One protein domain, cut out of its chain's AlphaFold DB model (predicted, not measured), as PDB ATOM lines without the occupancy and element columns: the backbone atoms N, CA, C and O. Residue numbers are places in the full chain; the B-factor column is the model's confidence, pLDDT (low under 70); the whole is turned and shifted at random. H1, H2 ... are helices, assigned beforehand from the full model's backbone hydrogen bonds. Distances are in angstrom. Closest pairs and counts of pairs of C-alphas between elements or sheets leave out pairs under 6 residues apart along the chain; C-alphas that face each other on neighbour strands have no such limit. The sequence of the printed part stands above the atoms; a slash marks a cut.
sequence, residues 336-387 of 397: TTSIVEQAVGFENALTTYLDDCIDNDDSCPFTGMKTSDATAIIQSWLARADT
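This is residues 336 to 387 of the 397 residues of a protein of Bifidobacterium scaligerum (UniProt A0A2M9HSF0). A long straight helix, H1, makes the base, and a shorter helix, H2, rises steeply from its later half, only its first turns packing on H1, so that the two make a lopsided open V. The link folds back from the end of H1 to the start of H2, and two arms stick out: residues 336 to 346 of H1, and residues 378 to 387, of which 378 to 385 belong to H2. The printed part has 52 residues with two named helices, H1 then H2, and no named strand; its class is all helix. The whole is loose, with a radius of gyration of the C-alphas of 12.8 A, and flat, spanning 39 by 28 by 14 A.

Start with H1, residues 336 to 360, and look at its residues 351 to 358, which alone touch H2, residues 371 to 385. On H2, residues 371 to 375 alone touch H1. The closest C-alphas of the two helices are those of Leu 354 and Thr 371, 5.9 A apart. Their lines stand at a steep tilt of 62 degrees, and they run opposite ways. In both H1 and H2, every O i to N i+4 pair is within hydrogen-bond range.

Find C-alpha 336 at (119.631, 181.145, 208.940); from there H1 runs 36.0 A to C-alpha 360 at (152.967, 193.781, 204.111). H2 begins at C-alpha 371 and runs 21.1 A to C-alpha 385 at (140.116, 169.456, 196.446).

The two C-alphas farthest apart are those of Thr 336 and Asp 362, at 39.5 A. Without the stretches that stand free, 31 residues span 23 by 16 by 10 A. The link from H1 to H2, 10 residues, is short, and the printed part has no cut. The mean pLDDT of the printed part is 94.6, and no printed residue is under 70.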
ATOM      1  N   THR A 336     119.299 180.847 210.342       92.94
ATOM      2  CA  THR A 336     119.631 181.145 208.940       92.94
ATOM      3  C   THR A 336     120.426 182.435 208.855       92.94
ATOM      4  O   THR A 336     121.466 182.458 208.200       92.94
ATOM      5  N   THR A 337     119.950 183.483 209.531       95.00
ATOM      6  CA  THR A 337     120.647 184.771 209.599       95.00
ATOM      7  C   THR A 337     122.038 184.579 210.200       95.00
ATOM      8  O   THR A 337     123.020 184.921 209.543       95.00
ATOM      9  N   SER A 338     122.139 183.851 211.316       92.75
ATOM     10  CA  SER A 338     123.419 183.581 211.982       92.75
ATOM     11  C   SER A 338     124.448 182.886 211.078       92.75
ATOM     12  O   SER A 338     125.617 183.272 211.021       92.75
ATOM     13  N   ILE A 339     124.020 181.885 210.295       93.06
ATOM     14  CA  ILE A 339     124.898 181.187 209.337       93.06
ATOM     15  C   ILE A 339     125.367 182.129 208.219       93.06
ATOM     16  O   ILE A 339     126.529 182.071 207.809       93.06
ATOM     17  N   VAL A 340     124.482 182.987 207.708       95.56
ATOM     18  CA  VAL A 340     124.826 183.944 206.648       95.56
ATOM     19  C   VAL A 340     125.796 185.004 207.166       95.56
ATOM     20  O   VAL A 340     126.806 185.266 206.512       95.56
ATOM     21  N   GLU A 341     125.533 185.584 208.337       95.00
ATOM     22  CA  GLU A 341     126.411 186.585 208.947       95.00
ATOM     23  C   GLU A 341     127.792 186.007 209.261       95.00
ATOM     24  O   GLU A 341     128.811 186.635 208.962       95.00
ATOM     25  N   GLN A 342     127.850 184.768 209.754       95.38
ATOM     26  CA  GLN A 342     129.112 184.065 209.958       95.38
ATOM     27  C   GLN A 342     129.888 183.890 208.643       95.38
ATOM     28  O   GLN A 342     131.090 184.161 208.604       95.38
ATOM     29  N   ALA A 343     129.226 183.488 207.552       95.88
ATOM     30  CA  ALA A 343     129.871 183.349 206.245       95.88
ATOM     31  C   ALA A 343     130.437 184.685 205.731       95.88
ATOM     32  O   ALA A 343     131.559 184.728 205.225       95.88
ATOM     33  N   VAL A 344     129.700 185.786 205.917       97.19
ATOM     34  CA  VAL A 344     130.187 187.143 205.613       97.19
ATOM     35  C   VAL A 344     131.398 187.500 206.480       97.19
ATOM     36  O   VAL A 344     132.378 188.043 205.971       97.19
ATOM     37  N   GLY A 345     131.369 187.165 207.771       96.56
ATOM     38  CA  GLY A 345     132.495 187.357 208.683       96.56
ATOM     39  C   GLY A 345     133.766 186.637 208.219       96.56
ATOM     40  O   GLY A 345     134.836 187.247 208.186       96.56
ATOM     41  N   PHE A 346     133.650 185.375 207.793       96.56
ATOM     42  CA  PHE A 346     134.776 184.614 207.241       96.56
ATOM     43  C   PHE A 346     135.309 185.205 205.932       96.56
ATOM     44  O   PHE A 346     136.526 185.295 205.768       96.56
ATOM     45  N   GLU A 347     134.436 185.654 205.028       95.75
ATOM     46  CA  GLU A 347     134.865 186.304 203.781       95.75
ATOM     47  C   GLU A 347     135.621 187.615 204.061       95.75
ATOM     48  O   GLU A 347     136.664 187.886 203.460       95.75
ATOM     49  N   ASN A 348     135.150 188.407 205.030       97.50
ATOM     50  CA  ASN A 348     135.827 189.629 205.464       97.50
ATOM     51  C   ASN A 348     137.198 189.332 206.087       97.50
ATOM     52  O   ASN A 348     138.172 190.032 205.799       97.50
ATOM     53  N   ALA A 349     137.293 188.292 206.920       97.56
ATOM     54  CA  ALA A 349     138.554 187.865 207.521       97.56
ATOM     55  C   ALA A 349     139.554 187.376 206.461       97.56
ATOM     56  O   ALA A 349     140.718 187.774 206.498       97.56
ATOM     57  N   LEU A 350     139.103 186.581 205.482       96.31
ATOM     58  CA  LEU A 350     139.933 186.144 204.357       96.31
ATOM     59  C   LEU A 350     140.431 187.338 203.540       96.31
ATOM     60  O   LEU A 350     141.617 187.417 203.232       96.31
ATOM     61  N   THR A 351     139.539 188.277 203.225       96.56
ATOM     62  CA  THR A 351     139.889 189.494 202.482       96.56
ATOM     63  C   THR A 351     140.939 190.308 203.236       96.56
ATOM     64  O   THR A 351     141.967 190.650 202.665       96.56
ATOM     65  N   THR A 352     140.737 190.524 204.540       97.25
ATOM     66  CA  THR A 352     141.674 191.269 205.400       97.25
ATOM     67  C   THR A 352     143.038 190.584 205.478       97.25
ATOM     68  O   THR A 352     144.068 191.248 205.391       97.25
ATOM     69  N   TYR A 353     143.058 189.255 205.614       97.12
ATOM     70  CA  TYR A 353     144.296 188.475 205.598       97.12
ATOM     71  C   TYR A 353     145.037 188.610 204.265       97.12
ATOM     72  O   TYR A 353     146.252 188.788 204.255       97.12
ATOM     73  N   LEU A 354     144.328 188.511 203.139       97.38
ATOM     74  CA  LEU A 354     144.944 188.607 201.820       97.38
ATOM     75  C   LEU A 354     145.484 190.010 201.547       97.38
ATOM     76  O   LEU A 354     146.586 190.113 201.015       97.38
ATOM     77  N   ASP A 355     144.750 191.052 201.938       96.19
ATOM     78  CA  ASP A 355     145.219 192.436 201.847       96.19
ATOM     79  C   ASP A 355     146.531 192.608 202.630       96.19
ATOM     80  O   ASP A 355     147.531 193.053 202.072       96.19
ATOM     81  N   ASP A 356     146.569 192.167 203.894       96.81
ATOM     82  CA  ASP A 356     147.772 192.258 204.728       96.81
ATOM     83  C   ASP A 356     148.942 191.431 204.171       96.81
ATOM     84  O   ASP A 356     150.063 191.925 204.069       96.81
ATOM     85  N   CYS A 357     148.680 190.197 203.734       97.44
ATOM     86  CA  CYS A 357     149.672 189.323 203.108       97.44
ATOM     87  C   CYS A 357     150.297 190.000 201.882       97.44
ATOM     88  O   CYS A 357     151.517 190.079 201.761       97.44
ATOM     89  N   ILE A 358     149.467 190.503 200.966       96.94
ATOM     90  CA  ILE A 358     149.924 191.073 199.696       96.94
ATOM     91  C   ILE A 358     150.712 192.367 199.918       96.94
ATOM     92  O   ILE A 358     151.724 192.574 199.243       96.94
ATOM     93  N   ASP A 359     150.251 193.219 200.835       95.44
ATOM     94  CA  ASP A 359     150.803 194.559 201.027       95.44
ATOM     95  C   ASP A 359     151.997 194.587 201.991       95.44
ATOM     96  O   ASP A 359     152.891 195.425 201.827       95.44
ATOM     97  N   ASN A 360     152.034 193.689 202.984       95.88
ATOM     98  CA  ASN A 360     152.967 193.781 204.111       95.88
ATOM     99  C   ASN A 360     153.902 192.571 204.280       95.88
ATOM    100  O   ASN A 360     154.857 192.669 205.056       95.88
ATOM    101  N   ASP A 361     153.687 191.457 203.570       94.56
ATOM    102  CA  ASP A 361     154.522 190.254 203.683       94.56
ATOM    103  C   ASP A 361     155.232 189.906 202.361       94.56
ATOM    104  O   ASP A 361     154.654 189.368 201.416       94.56
ATOM    105  N   ASP A 362     156.549 190.136 202.317       92.81
ATOM    106  CA  ASP A 362     157.412 189.769 201.183       92.81
ATOM    107  C   ASP A 362     157.429 188.253 200.892       92.81
ATOM    108  O   ASP A 362     157.862 187.826 199.816       92.81
ATOM    109  N   SER A 363     157.009 187.421 201.852       95.19
ATOM    110  CA  SER A 363     156.886 185.969 201.698       95.19
ATOM    111  C   SER A 363     155.501 185.514 201.233       95.19
ATOM    112  O   SER A 363     155.303 184.317 200.993       95.19
ATOM    113  N   CYS A 364     154.562 186.449 201.051       95.88
ATOM    114  CA  CYS A 364     153.205 186.144 200.640       95.88
ATOM    115  C   CYS A 364     153.179 185.396 199.295       95.88
ATOM    116  O   CYS A 364     153.730 185.857 198.292       95.88
ATOM    117  N   PRO A 365     152.480 184.252 199.191       94.31
ATOM    118  CA  PRO A 365     152.386 183.516 197.929       94.31
ATOM    119  C   PRO A 365     151.615 184.279 196.839       94.31
ATOM    120  O   PRO A 365     151.631 183.870 195.676       94.31
ATOM    121  N   PHE A 366     150.955 185.380 197.205       95.81
ATOM    122  CA  PHE A 366     150.155 186.227 196.329       95.81
ATOM    123  C   PHE A 366     150.798 187.601 196.066       95.81
ATOM    124  O   PHE A 366     150.127 188.485 195.535       95.81
ATOM    125  N   THR A 367     152.083 187.806 196.397       92.94
ATOM    126  CA  THR A 367     152.768 189.097 196.193       92.94
ATOM    127  C   THR A 367     152.585 189.624 194.765       92.94
ATOM    128  O   THR A 367     152.853 188.935 193.776       92.94
ATOM    129  N   GLY A 368     152.147 190.882 194.656       91.75
ATOM    130  CA  GLY A 368     151.903 191.566 193.383       91.75
ATOM    131  C   GLY A 368     150.576 191.215 192.697       91.75
ATOM    132  O   GLY A 368     150.328 191.705 191.592       91.75
ATOM    133  N   MET A 369     149.727 190.390 193.316       95.56
ATOM    134  CA  MET A 369     148.356 190.142 192.864       95.56
ATOM    135  C   MET A 369     147.382 191.155 193.465       95.56
ATOM    136  O   MET A 369     147.694 191.855 194.422       95.56
ATOM    137  N   LYS A 370     146.169 191.219 192.909       95.88
ATOM    138  CA  LYS A 370     145.033 191.817 193.614       95.88
ATOM    139  C   LYS A 370     144.404 190.776 194.528       95.88
ATOM    140  O   LYS A 370     144.335 189.605 194.158       95.88
ATOM    141  N   THR A 371     143.817 191.224 195.629       96.00
ATOM    142  CA  THR A 371     143.062 190.376 196.562       96.00
ATOM    143  C   THR A 371     141.999 189.533 195.862       96.00
ATOM    144  O   THR A 371     141.937 188.331 196.079       96.00
ATOM    145  N   SER A 372     141.254 190.100 194.905       95.12
ATOM    146  CA  SER A 372     140.265 189.344 194.116       95.12
ATOM    147  C   SER A 372     140.866 188.185 193.315       95.12
ATOM    148  O   SER A 372     140.226 187.146 193.152       95.12
ATOM    149  N   ASP A 373     142.085 188.358 192.800       96.88
ATOM    150  CA  ASP A 373     142.768 187.331 192.014       96.88
ATOM    151  C   ASP A 373     143.294 186.225 192.942       96.88
ATOM    152  O   ASP A 373     143.161 185.040 192.628       96.88
ATOM    153  N   ALA A 374     143.815 186.597 194.117       96.75
ATOM    154  CA  ALA A 374     144.218 185.655 195.158       96.75
ATOM    155  C   ALA A 374     143.025 184.832 195.679       96.75
ATOM    156  O   ALA A 374     143.105 183.604 195.744       96.75
ATOM    157  N   THR A 375     141.882 185.473 195.946       96.25
ATOM    158  CA  THR A 375     140.640 184.792 196.343       96.25
ATOM    159  C   THR A 375     140.180 183.797 195.276       96.25
ATOM    160  O   THR A 375     139.864 182.651 195.597       96.25
ATOM    161  N   ALA A 376     140.199 184.176 193.993       95.94
ATOM    162  CA  ALA A 376     139.825 183.272 192.902       95.94
ATOM    163  C   ALA A 376     140.755 182.046 192.804       95.94
ATOM    164  O   ALA A 376     140.304 180.936 192.506       95.94
ATOM    165  N   ILE A 377     142.049 182.219 193.093       95.62
ATOM    166  CA  ILE A 377     143.003 181.108 193.173       95.62
ATOM    167  C   ILE A 377     142.632 180.166 194.324       95.62
ATOM    168  O   ILE A 377     142.545 178.958 194.095       95.62
ATOM    169  N   ILE A 378     142.349 180.690 195.520       94.50
ATOM    170  CA  ILE A 378     141.931 179.880 196.676       94.50
ATOM    171  C   ILE A 378     140.652 179.098 196.362       94.50
ATOM    172  O   ILE A 378     140.593 177.891 196.589       94.50
ATOM    173  N   GLN A 379     139.654 179.739 195.753       93.06
ATOM    174  CA  GLN A 379     138.424 179.065 195.325       93.06
ATOM    175  C   GLN A 379     138.704 177.939 194.320       93.06
ATOM    176  O   GLN A 379     138.113 176.863 194.413       93.06
ATOM    177  N   SER A 380     139.644 178.140 193.392       93.25
ATOM    178  CA  SER A 380     140.048 177.092 192.446       93.25
ATOM    179  C   SER A 380     140.717 175.899 193.137       93.25
ATOM    180  O   SER A 380     140.555 174.759 192.699       93.25
ATOM    181  N   TRP A 381     141.447 176.142 194.228       92.31
ATOM    182  CA  TRP A 381     142.058 175.093 195.034       92.31
ATOM    183  C   TRP A 381     141.013 174.283 195.794       92.31
ATOM    184  O   TRP A 381     141.093 173.057 195.778       92.31
ATOM    185  N   LEU A 382     140.013 174.942 196.387       90.31
ATOM    186  CA  LEU A 382     138.899 174.274 197.065       90.31
ATOM    187  C   LEU A 382     138.082 173.420 196.083       90.31
ATOM    188  O   LEU A 382     137.927 172.224 196.299       90.31
ATOM    189  N   ALA A 383     137.694 173.984 194.934       89.50
ATOM    190  CA  ALA A 383     136.969 173.242 193.898       89.50
ATOM    191  C   ALA A 383     137.772 172.049 193.345       89.50
ATOM    192  O   ALA A 383     137.213 171.019 192.957       89.50
ATOM    193  N   ARG A 384     139.105 172.168 193.295       90.56
ATOM    194  CA  ARG A 384     139.967 171.039 192.947       90.56
ATOM    195  C   ARG A 384     139.978 169.988 194.052       90.56
ATOM    196  O   ARG A 384     139.879 168.813 193.721       90.56
ATOM    197  N   ALA A 385     140.089 170.383 195.318       88.31
ATOM    198  CA  ALA A 385     140.116 169.456 196.446       88.31
ATOM    199  C   ALA A 385     138.849 168.583 196.521       88.31
ATOM    200  O   ALA A 385     138.950 167.418 196.897       88.31
ATOM    201  N   ASP A 386     137.703 169.095 196.066       83.38
ATOM    202  CA  ASP A 386     136.450 168.330 195.981       83.38
ATOM    203  C   ASP A 386     136.503 167.170 194.967       83.38
ATOM    204  O   ASP A 386     135.794 166.175 195.107       83.38
ATOM    205  N   THR A 387     137.342 167.272 193.930       85.75
ATOM    206  CA  THR A 387     137.422 166.276 192.839       85.75
ATOM    207  C   THR A 387     138.726 165.476 192.823       85.75
ATOM    208  O   THR A 387     138.752 164.341 192.346       85.75
TER     209      THR A 387